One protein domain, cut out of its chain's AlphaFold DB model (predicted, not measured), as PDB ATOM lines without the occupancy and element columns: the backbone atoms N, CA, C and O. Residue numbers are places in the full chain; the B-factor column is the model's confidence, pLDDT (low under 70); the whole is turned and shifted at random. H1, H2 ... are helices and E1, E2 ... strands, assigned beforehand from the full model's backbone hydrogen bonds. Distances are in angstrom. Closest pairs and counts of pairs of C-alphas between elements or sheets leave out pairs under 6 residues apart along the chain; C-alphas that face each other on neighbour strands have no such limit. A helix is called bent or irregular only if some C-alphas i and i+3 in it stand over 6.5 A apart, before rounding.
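What this domain is: This is residues 4 to 108 of the 214 residues of an uncharacterized protein of Flavobacteriales bacterium (UniProt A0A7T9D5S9). A small three-stranded sheet, E1, E5 and E4, sits in the middle, with the long helix H1 over one face and the short helix H2 on the other. The small hairpin of E2 and E3 packs on E4 and E5, away from H1, and H5 leads off from the end of E5. The printed part has 105 residues with five named helices and five named strands, in the order H1 E1 H2 H3 E2 E3 H4 E4 E5 H5; the class is mixed, and both sheets are antiparallel. The whole is compact, with a radius of gyration of the C-alphas of 13.5 A and spans of 38 by 30 by 24 A.

How they stand to each other: Begin at E5, residues 75 to 79, the inner strand between E1, residues 21 to 23, and E4, residues 67 to 70. E1 and E5 are antiparallel at 136 degrees; look for N 22 and O 78, 3.0 A apart, within hydrogen-bond range. E4 and E5 form a hairpin at 148 degrees, with N 68 and O 77 within hydrogen-bond range at 2.7 A. H1, residues 4 to 18, is on this sheet at a height of 8.1 A, along the strands at 27 degrees to E1 on the local plane; its closest C-alphas to E1 are those of Ile 13 and Glu 23, 6.8 A apart. H2, residues 24 to 28, is on the opposite face at a height of 5.1 A, over none of the strands. Further out, E2, residues 42 to 44, and E3, residues 57 to 59, form an antiparallel hairpin, with N 43 and O 58 within hydrogen-bond range at 2.9 A. The closest C-alphas of E3 and E4 are those of Pro 59 and Leu 67, 6.6 A apart. H4, residues 63 to 66, touches H5, residues 80 to 93, which touches H4 with its residues 82 to 86 alone; the closest C-alphas of the two are those of Tyr 66 and His 82, 5.4 A apart. H4 and H5 each only graze the sheet of E1, E5 and E4. H3, residues 34 to 38, and H5 are close but not clearly touching, at 7.3 A between the C-alphas of Pro 35 and Leu 90. Every O i to N i+4 pair is within hydrogen-bond range in H1, H2 and H3, against 8 of 10 in H5; H4 is too short for such a pair.

Where its parts are: Find C-alpha 75 at (3.348, -2.070, -21.999); from there E5 runs 12.7 A from first to last C-alpha, and its neighbour E4 is 10.2 A long from first to last C-alpha. H1 begins at C-alpha 4, (-4.404, -14.974, -18.361), and spans 21.5 A. H5 spans 20.5 A to C-alpha 93 at (18.784, 16.162, -17.506), and is irregular: C-alphas 81 and 84 are 7.5 A apart.

The domain as a whole: The farthest C-alphas, those of Gly 4 and Gln 92, are 40.0 A apart. The printed part has no cut; the link from E2 to E3, 12 residues, is long, and residues 94 to 108 hold no named element. Mean pLDDT of the printed part is 74.9, with 25 residues under 70, among them residues 28 to 32, 48 to 51 and 95 to 108.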
ATOM      1  N   GLY A   4      -4.377 -15.180 -16.905       71.88
ATOM      2  CA  GLY A   4      -4.404 -14.974 -18.361       71.88
ATOM      3  C   GLY A   4      -3.909 -13.587 -18.791       71.88
ATOM      4  O   GLY A   4      -3.208 -13.463 -19.789       71.88
ATOM      5  N   ALA A   5      -4.189 -12.555 -17.990       65.56
ATOM      6  CA  ALA A   5      -3.681 -11.204 -18.217       65.56
ATOM      7  C   ALA A   5      -2.144 -11.125 -18.117       65.56
ATOM      8  O   ALA A   5      -1.494 -10.394 -18.865       65.56
ATOM      9  N   PHE A   6      -1.556 -11.886 -17.195       70.25
ATOM     10  CA  PHE A   6      -0.106 -11.977 -17.059       70.25
ATOM     11  C   PHE A   6       0.538 -12.695 -18.255       70.25
ATOM     12  O   PHE A   6       1.482 -12.170 -18.842       70.25
ATOM     13  N   GLU A   7       0.008 -13.859 -18.641       74.44
ATOM     14  CA  GLU A   7       0.546 -14.679 -19.737       74.44
ATOM     15  C   GLU A   7       0.505 -13.946 -21.085       74.44
ATOM     16  O   GLU A   7       1.492 -13.947 -21.822       74.44
ATOM     17  N   GLU A   8      -0.595 -13.250 -21.385       77.31
ATOM     18  CA  GLU A   8      -0.725 -12.476 -22.623       77.31
ATOM     19  C   GLU A   8       0.303 -11.335 -22.703       77.31
ATOM     20  O   GLU A   8       0.881 -11.077 -23.763       77.31
ATOM     21  N   ARG A   9       0.571 -10.658 -21.581       77.31
ATOM     22  CA  ARG A   9       1.593  -9.608 -21.533       77.31
ATOM     23  C   ARG A   9       2.999 -10.179 -21.637       77.31
ATOM     24  O   ARG A   9       3.819  -9.613 -22.354       77.31
ATOM     25  N   TRP A  10       3.277 -11.283 -20.948       77.88
ATOM     26  CA  TRP A  10       4.582 -11.934 -21.019       77.88
ATOM     27  C   TRP A  10       4.929 -12.325 -22.459       77.88
ATOM     28  O   TRP A  10       6.013 -12.003 -22.941       77.88
ATOM     29  N   ALA A  11       3.971 -12.896 -23.193       80.44
ATOM     30  CA  ALA A  11       4.143 -13.209 -24.608       80.44
ATOM     31  C   ALA A  11       4.442 -11.961 -25.464       80.44
ATOM     32  O   ALA A  11       5.269 -12.021 -26.375       80.44
ATOM     33  N   ALA A  12       3.812 -10.818 -25.167       79.69
ATOM     34  CA  ALA A  12       4.082  -9.557 -25.861       79.69
ATOM     35  C   ALA A  12       5.491  -9.011 -25.566       79.69
ATOM     36  O   ALA A  12       6.167  -8.550 -26.487       79.69
ATOM     37  N   ILE A  13       5.965  -9.124 -24.322       78.81
ATOM     38  CA  ILE A  13       7.339  -8.767 -23.934       78.81
ATOM     39  C   ILE A  13       8.341  -9.647 -24.687       78.81
ATOM     40  O   ILE A  13       9.268  -9.135 -25.316       78.81
ATOM     41  N   GLU A  14       8.145 -10.967 -24.682       80.31
ATOM     42  CA  GLU A  14       9.014 -11.901 -25.406       80.31
ATOM     43  C   GLU A  14       9.020 -11.638 -26.917       80.31
ATOM     44  O   GLU A  14      10.070 -11.720 -27.557       80.31
ATOM     45  N   HIS A  15       7.869 -11.295 -27.497       80.00
ATOM     46  CA  HIS A  15       7.771 -10.920 -28.903       80.00
ATOM     47  C   HIS A  15       8.523  -9.617 -29.206       80.00
ATOM     48  O   HIS A  15       9.313  -9.578 -30.148       80.00
ATOM     49  N   GLY A  16       8.341  -8.578 -28.385       72.06
ATOM     50  CA  GLY A  16       9.045  -7.303 -28.535       72.06
ATOM     51  C   GLY A  16      10.561  -7.450 -28.389       72.06
ATOM     52  O   GLY A  16      11.314  -6.894 -29.186       72.06
ATOM     53  N   ARG A  17      11.032  -8.284 -27.455       78.25
ATOM     54  CA  ARG A  17      12.465  -8.595 -27.301       78.25
ATOM     55  C   ARG A  17      13.070  -9.199 -28.570       78.25
ATOM     56  O   ARG A  17      14.167  -8.812 -28.965       78.25
ATOM     57  N   LYS A  18      12.344 -10.083 -29.267       74.38
ATOM     58  CA  LYS A  18      12.780 -10.640 -30.568       74.38
ATOM     59  C   LYS A  18      12.895  -9.579 -31.669       74.38
ATOM     60  O   LYS A  18      13.602  -9.804 -32.644       74.38
ATOM     61  N   GLN A  19      12.231  -8.436 -31.507       73.69
ATOM     62  CA  GLN A  19      12.283  -7.285 -32.414       73.69
ATOM     63  C   GLN A  19      13.298  -6.221 -31.966       73.69
ATOM     64  O   GLN A  19      13.330  -5.127 -32.524       73.69
ATOM     65  N   GLY A  20      14.121  -6.516 -30.954       71.12
ATOM     66  CA  GLY A  20      15.086  -5.560 -30.417       71.12
ATOM     67  C   GLY A  20      14.431  -4.456 -29.588       71.12
ATOM     68  O   GLY A  20      14.915  -3.330 -29.581       71.12
ATOM     69  N   LEU A  21      13.316  -4.733 -28.918       78.31
ATOM     70  CA  LEU A  21      12.738  -3.823 -27.932       78.31
ATOM     71  C   LEU A  21      13.141  -4.254 -26.520       78.31
ATOM     72  O   LEU A  21      13.249  -5.447 -26.233       78.31
ATOM     73  N   VAL A  22      13.321  -3.286 -25.629       78.69
ATOM     74  CA  VAL A  22      13.625  -3.521 -24.210       78.69
ATOM     75  C   VAL A  22      12.422  -3.087 -23.389       78.69
ATOM     76  O   VAL A  22      11.898  -2.004 -23.616       78.69
ATOM     77  N   GLU A  23      11.945  -3.907 -22.455       85.31
ATOM     78  CA  GLU A  23      10.859  -3.469 -21.574       85.31
ATOM     79  C   GLU A  23      11.318  -2.280 -20.729       85.31
ATOM     80  O   GLU A  23      12.438  -2.265 -20.226       85.31
ATOM     81  N   LEU A  24      10.455  -1.279 -20.545       84.00
ATOM     82  CA  LEU A  24      10.828  -0.065 -19.822       84.00
ATOM     83  C   LEU A  24      11.345  -0.350 -18.401       84.00
ATOM     84  O   LEU A  24      12.316   0.262 -17.970       84.00
ATOM     85  N   SER A  25      10.752  -1.313 -17.692       75.94
ATOM     86  CA  SER A  25      11.232  -1.710 -16.361       75.94
ATOM     87  C   SER A  25      12.571  -2.444 -16.392       75.94
ATOM     88  O   SER A  25      13.317  -2.360 -15.424       75.94
ATOM     89  N   ASP A  26      12.897  -3.139 -17.487       73.81
ATOM     90  CA  ASP A  26      14.222  -3.749 -17.663       73.81
ATOM     91  C   ASP A  26      15.283  -2.670 -17.924       73.81
ATOM     92  O   ASP A  26      16.422  -2.812 -17.494       73.81
ATOM     93  N   PHE A  27      14.908  -1.587 -18.616       74.12
ATOM     94  CA  PHE A  27      15.780  -0.438 -18.867       74.12
ATOM     95  C   PHE A  27      16.039   0.385 -17.592       74.12
ATOM     96  O   PHE A  27      17.173   0.793 -17.359       74.12
ATOM     97  N   PHE A  28      15.014   0.606 -16.762       64.69
ATOM     98  CA  PHE A  28      15.130   1.371 -15.508       64.69
ATOM     99  C   PHE A  28      15.601   0.545 -14.304       64.69
ATOM    100  O   PHE A  28      15.976   1.119 -13.284       64.69
ATOM    101  N   GLY A  29      15.497  -0.785 -14.358       59.62
ATOM    102  CA  GLY A  29      15.678  -1.653 -13.188       59.62
ATOM    103  C   GLY A  29      14.584  -1.496 -12.117       59.62
ATOM    104  O   GLY A  29      14.626  -2.168 -11.088       59.62
ATOM    105  N   SER A  30      13.590  -0.630 -12.342       60.81
ATOM    106  CA  SER A  30      12.467  -0.369 -11.443       60.81
ATOM    107  C   SER A  30      11.214   0.068 -12.224       60.81
ATOM    108  O   SER A  30      11.240   0.236 -13.443       60.81
ATOM    109  N   TYR A  31      10.091   0.232 -11.518       58.16
ATOM    110  CA  TYR A  31       8.864   0.835 -12.066       58.16
ATOM    111  C   TYR A  31       8.804   2.350 -11.887       58.16
ATOM    112  O   TYR A  31       7.751   2.946 -12.143       58.16
ATOM    113  N   ASP A  32       9.882   2.958 -11.397       69.06
ATOM    114  CA  ASP A  32       9.918   4.395 -11.234       69.06
ATOM    115  C   ASP A  32      10.093   5.060 -12.598       69.06
ATOM    116  O   ASP A  32      11.119   4.932 -13.262       69.06
ATOM    117  N   VAL A  33       9.028   5.727 -13.029       80.00
ATOM    118  CA  VAL A  33       8.953   6.416 -14.315       80.00
ATOM    119  C   VAL A  33       8.915   7.931 -14.155       80.00
ATOM    120  O   VAL A  33       8.780   8.631 -15.157       80.00
ATOM    121  N   LEU A  34       9.054   8.442 -12.924       79.00
ATOM    122  CA  LEU A  34       9.087   9.878 -12.643       79.00
ATOM    123  C   LEU A  34      10.129  10.622 -13.495       79.00
ATOM    124  O   LEU A  34       9.742  11.613 -14.108       79.00
ATOM    125  N   PRO A  35      11.363  10.109 -13.692       82.25
ATOM    126  CA  PRO A  35      12.339  10.772 -14.560       82.25
ATOM    127  C   PRO A  35      11.833  11.010 -15.987       82.25
ATOM    128  O   PRO A  35      12.092  12.045 -16.587       82.25
ATOM    129  N   LEU A  36      11.069  10.071 -16.553       87.69
ATOM    130  CA  LEU A  36      10.522  10.234 -17.901       87.69
ATOM    131  C   LEU A  36       9.326  11.183 -17.949       87.69
ATOM    132  O   LEU A  36       9.072  11.778 -18.993       87.69
ATOM    133  N   ILE A  37       8.581  11.302 -16.853       85.00
ATOM    134  CA  ILE A  37       7.497  12.279 -16.731       85.00
ATOM    135  C   ILE A  37       8.092  13.685 -16.629       85.00
ATOM    136  O   ILE A  37       7.652  14.576 -17.352       85.00
ATOM    137  N   ASP A  38       9.128  13.865 -15.809       82.19
ATOM    138  CA  ASP A  38       9.812  15.150 -15.624       82.19
ATOM    139  C   ASP A  38      10.458  15.643 -16.929       82.19
ATOM    140  O   ASP A  38      10.409  16.832 -17.242       82.19
ATOM    141  N   LEU A  39      10.971  14.719 -17.750       85.50
ATOM    142  CA  LEU A  39      11.468  15.005 -19.102       85.50
ATOM    143  C   LEU A  39      10.363  15.187 -20.158       85.50
ATOM    144  O   LEU A  39      10.660  15.409 -21.333       85.50
ATOM    145  N   GLY A  40       9.087  15.056 -19.787       91.00
ATOM    146  CA  GLY A  40       7.950  15.167 -20.704       91.00
ATOM    147  C   GLY A  40       7.865  14.040 -21.739       91.00
ATOM    148  O   GLY A  40       7.212  14.194 -22.773       91.00
ATOM    149  N   LEU A  41       8.526  12.906 -21.498       94.50
ATOM    150  CA  LEU A  41       8.516  11.726 -22.369       94.50
ATOM    151  C   LEU A  41       7.329  10.805 -22.076       94.50
ATOM    152  O   LEU A  41       6.870  10.089 -22.966       94.50
ATOM    153  N   LEU A  42       6.814  10.828 -20.850       92.88
ATOM    154  CA  LEU A  42       5.589  10.140 -20.461       92.88
ATOM    155  C   LEU A  42       4.565  11.130 -19.909       92.88
ATOM    156  O   LEU A  42       4.919  12.125 -19.286       92.88
ATOM    157  N   GLU A  43       3.289  10.808 -20.081       90.62
ATOM    158  CA  GLU A  43       2.173  11.534 -19.482       90.62
ATOM    159  C   GLU A  43       1.205  10.579 -18.784       90.62
ATOM    160  O   GLU A  43       1.032   9.427 -19.194       90.62
ATOM    161  N   LYS A  44       0.567  11.059 -17.713       87.00
ATOM    162  CA  LYS A  44      -0.493  10.334 -17.004       87.00
ATOM    163  C   LYS A  44      -1.694  10.152 -17.927       87.00
ATOM    164  O   LYS A  44      -2.237  11.124 -18.444       87.00
ATOM    165  N   THR A  45      -2.165   8.919 -18.051       80.00
ATOM    166  CA  THR A  45      -3.458   8.639 -18.676       80.00
ATOM    167  C   THR A  45      -4.562   8.696 -17.619       80.00
ATOM    168  O   THR A  45      -4.354   8.334 -16.460       80.00
ATOM    169  N   HIS A  46      -5.739   9.198 -17.994       66.38
ATOM    170  CA  HIS A  46      -6.868   9.373 -17.071       66.38
ATOM    171  C   HIS A  46      -7.797   8.153 -17.000       66.38
ATOM    172  O   HIS A  46      -8.787   8.179 -16.270       66.38
ATOM    173  N   GLU A  47      -7.494   7.091 -17.747       71.56
ATOM    174  CA  GLU A  47      -8.344   5.909 -17.856       71.56
ATOM    175  C   GLU A  47      -7.794   4.760 -16.998       71.56
ATOM    176  O   GLU A  47      -6.715   4.237 -17.289       71.56
ATOM    177  N   PRO A  48      -8.522   4.326 -15.952       66.19
ATOM    178  CA  PRO A  48      -8.146   3.152 -15.176       66.19
ATOM    179  C   PRO A  48      -8.106   1.921 -16.079       66.19
ATOM    180  O   PRO A  48      -9.084   1.618 -16.768       66.19
ATOM    181  N   HIS A  49      -7.003   1.177 -16.051       67.62
ATOM    182  CA  HIS A  49      -6.826   0.022 -16.926       67.62
ATOM    183  C   HIS A  49      -6.570  -1.258 -16.114       67.62
ATOM    184  O   HIS A  49      -5.744  -1.258 -15.201       67.62
ATOM    185  N   PRO A  50      -7.179  -2.413 -16.458       62.97
ATOM    186  CA  PRO A  50      -6.988  -3.673 -15.716       62.97
ATOM    187  C   PRO A  50      -5.543  -4.210 -15.740       62.97
ATOM    188  O   PRO A  50      -5.201  -5.167 -15.041       62.97
ATOM    189  N   PHE A  51      -4.700  -3.580 -16.555       65.75
ATOM    190  CA  PHE A  51      -3.299  -3.893 -16.790       65.75
ATOM    191  C   PHE A  51      -2.365  -2.752 -16.357       65.75
ATOM    192  O   PHE A  51      -1.213  -2.756 -16.772       65.75
ATOM    193  N   GLU A  52      -2.833  -1.785 -15.567       70.56
ATOM    194  CA  GLU A  52      -2.061  -0.596 -15.193       70.56
ATOM    195  C   GLU A  52      -0.639  -0.940 -14.701       70.56
ATOM    196  O   GLU A  52      -0.435  -1.761 -13.800       70.56
ATOM    197  N   ARG A  53       0.354  -0.336 -15.356       75.44
ATOM    198  CA  ARG A  53       1.783  -0.339 -15.012       75.44
ATOM    199  C   ARG A  53       2.320   1.062 -15.256       75.44
ATOM    200  O   ARG A  53       1.609   1.907 -15.794       75.44
ATOM    201  N   TYR A  54       3.563   1.307 -14.841       81.25
ATOM    202  CA  TYR A  54       4.228   2.593 -15.082       81.25
ATOM    203  C   TYR A  54       3.377   3.766 -14.565       81.25
ATOM    204  O   TYR A  54       3.262   4.805 -15.202       81.25
ATOM    205  N   GLN A  55       2.703   3.545 -13.428       77.56
ATOM    206  CA  GLN A  55       1.815   4.509 -12.772       77.56
ATOM    207  C   GLN A  55       0.677   5.051 -13.665       77.56
ATOM    208  O   GLN A  55       0.227   6.184 -13.460       77.56
ATOM    209  N   GLY A  56       0.239   4.259 -14.653       82.44
ATOM    210  CA  GLY A  56      -0.805   4.632 -15.607       82.44
ATOM    211  C   GLY A  56      -0.332   5.631 -16.660       82.44
ATOM    212  O   GLY A  56      -1.134   6.427 -17.144       82.44
ATOM    213  N   CYS A  57       0.963   5.648 -16.978       87.19
ATOM    214  CA  CYS A  57       1.515   6.584 -17.948       87.19
ATOM    215  C   CYS A  57       1.608   5.983 -19.354       87.19
ATOM    216  O   CYS A  57       1.764   4.773 -19.517       87.19
ATOM    217  N   ALA A  58       1.565   6.847 -20.365       91.06
ATOM    218  CA  ALA A  58       1.798   6.512 -21.765       91.06
ATOM    219  C   ALA A  58       2.831   7.468 -22.388       91.06
ATOM    220  O   ALA A  58       2.998   8.584 -21.891       91.06
ATOM    221  N   PRO A  59       3.543   7.060 -23.454       94.69
ATOM    222  CA  PRO A  59       4.480   7.946 -24.132       94.69
ATOM    223  C   PRO A  59       3.802   9.149 -24.781       94.69
ATOM    224  O   PRO A  59       2.812   9.000 -25.495       94.69
ATOM    225  N   THR A  60       4.399  10.323 -24.587       95.44
ATOM    226  CA  THR A  60       4.045  11.543 -25.318       95.44
ATOM    227  C   THR A  60       4.579  11.481 -26.752       95.44
ATOM    228  O   THR A  60       5.312  10.562 -27.130       95.44
ATOM    229  N   ALA A  61       4.289  12.502 -27.563       93.56
ATOM    230  CA  ALA A  61       4.917  12.648 -28.878       93.56
ATOM    231  C   ALA A  61       6.458  12.700 -28.792       93.56
ATOM    232  O   ALA A  61       7.136  12.092 -29.621       93.56
ATOM    233  N   ALA A  62       7.008  13.365 -27.767       94.00
ATOM    234  CA  ALA A  62       8.448  13.394 -27.509       94.00
ATOM    235  C   ALA A  62       8.964  12.021 -27.048       94.00
ATOM    236  O   ALA A  62       9.988  11.541 -27.533       94.00
ATOM    237  N   GLY A  63       8.211  11.340 -26.180       94.69
ATOM    238  CA  GLY A  63       8.513   9.975 -25.753       94.69
ATOM    239  C   GLY A  63       8.511   8.960 -26.889       94.69
ATOM    240  O   GLY A  63       9.331   8.047 -26.887       94.69
ATOM    241  N   GLY A  64       7.643   9.127 -27.889       94.44
ATOM    242  CA  GLY A  64       7.501   8.214 -29.029       94.44
ATOM    243  C   GLY A  64       8.766   8.048 -29.882       94.44
ATOM    244  O   GLY A  64       8.901   7.033 -30.575       94.44
ATOM    245  N   VAL A  65       9.706   8.999 -29.788       92.19
ATOM    246  CA  VAL A  65      11.052   8.900 -30.376       92.19
ATOM    247  C   VAL A  65      11.811   7.721 -29.767       92.19
ATOM    248  O   VAL A  65      12.343   6.886 -30.491       92.19
ATOM    249  N   TYR A  66      11.787   7.590 -28.440       92.31
ATOM    250  CA  TYR A  66      12.538   6.572 -27.701       92.31
ATOM    251  C   TYR A  66      11.710   5.314 -27.418       92.31
ATOM    252  O   TYR A  66      12.250   4.214 -27.290       92.31
ATOM    253  N   LEU A  67      10.389   5.468 -27.309       94.44
ATOM    254  CA  LEU A  67       9.486   4.487 -26.723       94.44
ATOM    255  C   LEU A  67       8.466   3.959 -27.738       94.44
ATOM    256  O   LEU A  67       8.061   4.618 -28.698       94.44
ATOM    257  N   THR A  68       8.016   2.737 -27.490       92.88
ATOM    258  CA  THR A  68       6.868   2.096 -28.128       92.88
ATOM    259  C   THR A  68       5.839   1.784 -27.053       92.88
ATOM    260  O   THR A  68       6.208   1.507 -25.909       92.88
ATOM    261  N   TYR A  69       4.564   1.811 -27.423       92.50
ATOM    262  CA  TYR A  69       3.478   1.589 -26.484       92.50
ATOM    263  C   TYR A  69       2.456   0.600 -27.029       92.50
ATOM    264  O   TYR A  69       1.845   0.827 -28.074       92.50
ATOM    265  N   ASP A  70       2.239  -0.482 -26.290       89.44
ATOM    266  CA  ASP A  70       1.101  -1.372 -26.483       89.44
ATOM    267  C   ASP A  70      -0.012  -0.971 -25.513       89.44
ATOM    268  O   ASP A  70      -0.055  -1.401 -24.355       89.44
ATOM    269  N   HIS A  71      -0.930  -0.146 -26.017       84.88
ATOM    270  CA  HIS A  71      -2.091   0.350 -25.278       84.88
ATOM    271  C   HIS A  71      -2.975  -0.773 -24.719       84.88
ATOM    272  O   HIS A  71      -3.519  -0.636 -23.625       84.88
ATOM    273  N   ARG A  72      -3.088  -1.911 -25.424       83.31
ATOM    274  CA  ARG A  72      -3.951  -3.031 -25.010       83.31
ATOM    275  C   ARG A  72      -3.413  -3.710 -23.758       83.31
ATOM    276  O   ARG A  72      -4.182  -4.265 -22.979       83.31
ATOM    277  N   ARG A  73      -2.091  -3.682 -23.573       85.00
ATOM    278  CA  ARG A  73      -1.384  -4.394 -22.496       85.00
ATOM    279  C   ARG A  73      -0.734  -3.467 -21.473       85.00
ATOM    280  O   ARG A  73      -0.173  -3.977 -20.496       85.00
ATOM    281  N   GLN A  74      -0.844  -2.148 -21.681       82.38
ATOM    282  CA  GLN A  74      -0.179  -1.090 -20.910       82.38
ATOM    283  C   GLN A  74       1.325  -1.358 -20.794       82.38
ATOM    284  O   GLN A  74       1.904  -1.362 -19.706       82.38
ATOM    285  N   LEU A  75       1.942  -1.696 -21.926       87.94
ATOM    286  CA  LEU A  75       3.348  -2.070 -21.999       87.94
ATOM    287  C   LEU A  75       4.123  -0.981 -22.733       87.94
ATOM    288  O   LEU A  75       3.821  -0.679 -23.887       87.94
ATOM    289  N   ILE A  76       5.128  -0.423 -22.065       91.69
ATOM    290  CA  ILE A  76       6.061   0.529 -22.662       91.69
ATOM    291  C   ILE A  76       7.379  -0.198 -22.900       91.69
ATOM    292  O   ILE A  76       7.911  -0.850 -22.000       91.69
ATOM    293  N   MET A  77       7.899  -0.080 -24.117       89.94
ATOM    294  CA  MET A  77       9.184  -0.659 -24.499       89.94
ATOM    295  C   MET A  77      10.093   0.426 -25.075       89.94
ATOM    296  O   MET A  77       9.638   1.243 -25.870       89.94
ATOM    297  N   VAL A  78      11.372   0.405 -24.732       88.31
ATOM    298  CA  VAL A  78      12.415   1.244 -25.325       88.31
ATOM    299  C   VAL A  78      12.848   0.640 -26.660       88.31
ATOM    300  O   VAL A  78      13.086  -0.568 -26.772       88.31
ATOM    301  N   ARG A  79      12.947   1.478 -27.692       84.69
ATOM    302  CA  ARG A  79      13.498   1.101 -28.998       84.69
ATOM    303  C   ARG A  79      15.004   0.901 -28.852       84.69
ATOM    304  O   ARG A  79      15.683   1.824 -28.416       84.69
ATOM    305  N   SER A  80      15.534  -0.254 -29.258       76.00
ATOM    306  CA  SER A  80      16.984  -0.545 -29.194       76.00
ATOM    307  C   SER A  80      17.857   0.573 -29.754       76.00
ATOM    308  O   SER A  80      18.823   0.962 -29.105       76.00
ATOM    309  N   ALA A  81      17.482   1.123 -30.912       75.06
ATOM    310  CA  ALA A  81      18.215   2.202 -31.577       75.06
ATOM    311  C   ALA A  81      18.377   3.474 -30.724       75.06
ATOM    312  O   ALA A  81      19.271   4.262 -30.991       75.06
ATOM    313  N   HIS A  82      17.539   3.657 -29.701       78.00
ATOM    314  CA  HIS A  82      17.492   4.858 -28.870       78.00
ATOM    315  C   HIS A  82      17.787   4.585 -27.393       78.00
ATOM    316  O   HIS A  82      17.609   5.467 -26.559       78.00
ATOM    317  N   VAL A  83      18.244   3.377 -27.045       70.81
ATOM    318  CA  VAL A  83      18.631   3.027 -25.668       70.81
ATOM    319  C   VAL A  83      19.760   3.931 -25.178       70.81
ATOM    320  O   VAL A  83      19.680   4.462 -24.075       70.81
ATOM    321  N   VAL A  84      20.790   4.134 -26.006       70.50
ATOM    322  CA  VAL A  84      21.939   4.987 -25.666       70.50
ATOM    323  C   VAL A  84      21.522   6.453 -25.575       70.50
ATOM    324  O   VAL A  84      21.897   7.123 -24.618       70.50
ATOM    325  N   ASP A  85      20.709   6.930 -26.520       73.50
ATOM    326  CA  ASP A  85      20.238   8.319 -26.546       73.50
ATOM    327  C   ASP A  85      19.356   8.640 -25.334       73.50
ATOM    328  O   ASP A  85      19.558   9.650 -24.662       73.50
ATOM    329  N   LEU A  86      18.407   7.751 -25.014       78.38
ATOM    330  CA  LEU A  86      17.541   7.893 -23.845       78.38
ATOM    331  C   LEU A  86      18.361   7.869 -22.555       78.38
ATOM    332  O   LEU A  86      18.101   8.645 -21.638       78.38
ATOM    333  N   TYR A  87      19.363   6.993 -22.493       76.06
ATOM    334  CA  TYR A  87      20.273   6.920 -21.361       76.06
ATOM    335  C   TYR A  87      21.082   8.214 -21.197       76.06
ATOM    336  O   TYR A  87      21.147   8.772 -20.107       76.06
ATOM    337  N   ALA A  88      21.676   8.728 -22.273       71.12
ATOM    338  CA  ALA A  88      22.439   9.971 -22.235       71.12
ATOM    339  C   ALA A  88      21.571  11.163 -21.802       71.12
ATOM    340  O   ALA A  88      21.999  11.956 -20.965       71.12
ATOM    341  N   LEU A  89      20.338  11.241 -22.309       79.12
ATOM    342  CA  LEU A  89      19.370  12.267 -21.932       79.12
ATOM    343  C   LEU A  89      19.070  12.237 -20.428       79.12
ATOM    344  O   LEU A  89      19.127  13.268 -19.767       79.12
ATOM    345  N   LEU A  90      18.797  11.056 -19.878       77.44
ATOM    346  CA  LEU A  90      18.521  10.886 -18.453       77.44
ATOM    347  C   LEU A  90      19.741  11.250 -17.581       77.44
ATOM    348  O   LEU A  90      19.572  11.926 -16.572       77.44
ATOM    349  N   MET A  91      20.968  10.888 -17.987       71.00
ATOM    350  CA  MET A  91      22.202  11.282 -17.274       71.00
ATOM    351  C   MET A  91      22.400  12.796 -17.244       71.00
ATOM    352  O   MET A  91      22.949  13.332 -16.283       71.00
ATOM    353  N   GLN A  92      22.026  13.469 -18.328       74.62
ATOM    354  CA  GLN A  92      22.245  14.897 -18.492       74.62
ATOM    355  C   GLN A  92      21.188  15.723 -17.754       74.62
ATOM    356  O   GLN A  92      21.521  16.716 -17.112       74.62
ATOM    357  N   GLU A  93      19.925  15.320 -17.862       75.31
ATOM    358  CA  GLU A  93      18.784  16.162 -17.506       75.31
ATOM    359  C   GLU A  93      18.117  15.766 -16.180       75.31
ATOM    360  O   GLU A  93      17.278  16.512 -15.683       75.31
ATOM    361  N   VAL A  94      18.480  14.625 -15.578       70.88
ATOM    362  CA  VAL A  94      17.909  14.161 -14.302       70.88
ATOM    363  C   VAL A  94      18.992  14.163 -13.212       70.88
ATOM    364  O   VAL A  94      19.768  13.211 -13.093       70.88
ATOM    365  N   PRO A  95      19.077  15.232 -12.394       59.66
ATOM    366  CA  PRO A  95      20.079  15.345 -11.339       59.66
ATOM    367  C   PRO A  95      19.965  14.210 -10.320       59.66
ATOM    368  O   PRO A  95      18.886  13.934  -9.804       59.66
ATOM    369  N   GLY A  96      21.091  13.572  -9.995       59.44
ATOM    370  CA  GLY A  96      21.107  12.457  -9.046       59.44
ATOM    371  C   GLY A  96      20.593  11.136  -9.620       59.44
ATOM    372  O   GLY A  96      20.447  10.177  -8.866       59.44
ATOM    373  N   TRP A  97      20.369  11.051 -10.938       61.44
ATOM    374  CA  TRP A  97      20.240   9.771 -11.628       61.44
ATOM    375  C   TRP A  97      21.607   9.071 -11.673       61.44
ATOM    376  O   TRP A  97      22.296   9.046 -12.690       61.44
ATOM    377  N   ASP A  98      22.036   8.566 -10.515       51.03
ATOM    378  CA  ASP A  98      23.249   7.773 -10.352       51.03
ATOM    379  C   ASP A  98      22.903   6.276 -10.386       51.03
ATOM    380  O   ASP A  98      21.849   5.820  -9.939       51.03
ATOM    381  N   ARG A  99      23.763   5.502 -11.033       54.31
ATOM    382  CA  ARG A  99      23.481   4.149 -11.514       54.31
ATOM    383  C   ARG A  99      23.225   3.150 -10.389       54.31
ATOM    384  O   ARG A  99      24.136   2.791  -9.653       54.31
ATOM    385  N   MET A 100      22.118   2.430 -10.520       36.38
ATOM    386  CA  MET A 100      22.137   0.974 -10.380       36.38
ATOM    387  C   MET A 100      21.359   0.340 -11.535       36.38
ATOM    388  O   MET A 100      20.209  -0.031 -11.351       36.38
ATOM    389  N   THR A 101      21.954   0.270 -12.743       43.47
ATOM    390  CA  THR A 101      21.822  -0.874 -13.697       43.47
ATOM    391  C   THR A 101      22.395  -0.647 -15.106       43.47
ATOM    392  O   THR A 101      22.621  -1.635 -15.803       43.47
ATOM    393  N   PHE A 102      22.716   0.573 -15.551       39.50
ATOM    394  CA  PHE A 102      23.285   0.765 -16.898       39.50
ATOM    395  C   PHE A 102      24.819   0.858 -16.866       39.50
ATOM    396  O   PHE A 102      25.379   1.897 -16.521       39.50
ATOM    397  N   ASP A 103      25.538  -0.208 -17.218       38.25
ATOM    398  CA  ASP A 103      26.997  -0.176 -17.359       38.25
ATOM    399  C   ASP A 103      27.391   0.447 -18.708       38.25
ATOM    400  O   ASP A 103      27.656  -0.225 -19.697       38.25
ATOM    401  N   GLY A 104      27.471   1.777 -18.786       35.28
ATOM    402  CA  GLY A 104      27.947   2.493 -19.987       35.28
ATOM    403  C   GLY A 104      29.414   2.229 -20.382       35.28
ATOM    404  O   GLY A 104      30.039   3.085 -20.991       35.28
ATOM    405  N   THR A 105      29.979   1.082 -20.007       33.94
ATOM    406  CA  THR A 105      31.185   0.462 -20.570       33.94
ATOM    407  C   THR A 105      30.858  -0.560 -21.670       33.94
ATOM    408  O   THR A 105      31.774  -1.148 -22.245       33.94
ATOM    409  N   ARG A 106      29.575  -0.791 -21.983       37.59
ATOM    410  CA  ARG A 106      29.146  -1.551 -23.162       37.59
ATOM    411  C   ARG A 106      29.107  -0.668 -24.402       37.59
ATOM    412  O   ARG A 106      28.413   0.342 -24.426       37.59
ATOM    413  N   ASP A 107      29.830  -1.093 -25.431       33.72
ATOM    414  CA  ASP A 107      29.647  -0.616 -26.796       33.72
ATOM    415  C   ASP A 107      28.356  -1.237 -27.358       33.72
ATOM    416  O   ASP A 107      28.242  -2.457 -27.498       33.72
ATOM    417  N   TRP A 108      27.346  -0.394 -27.576       36.34
ATOM    418  CA  TRP A 108      25.999  -0.783 -28.007       36.34
ATOM    419  C   TRP A 108      25.817  -0.708 -29.531       36.34
ATOM    420  O   TRP A 108      24.716  -0.952 -30.024       36.34
TER     421      TRP A 108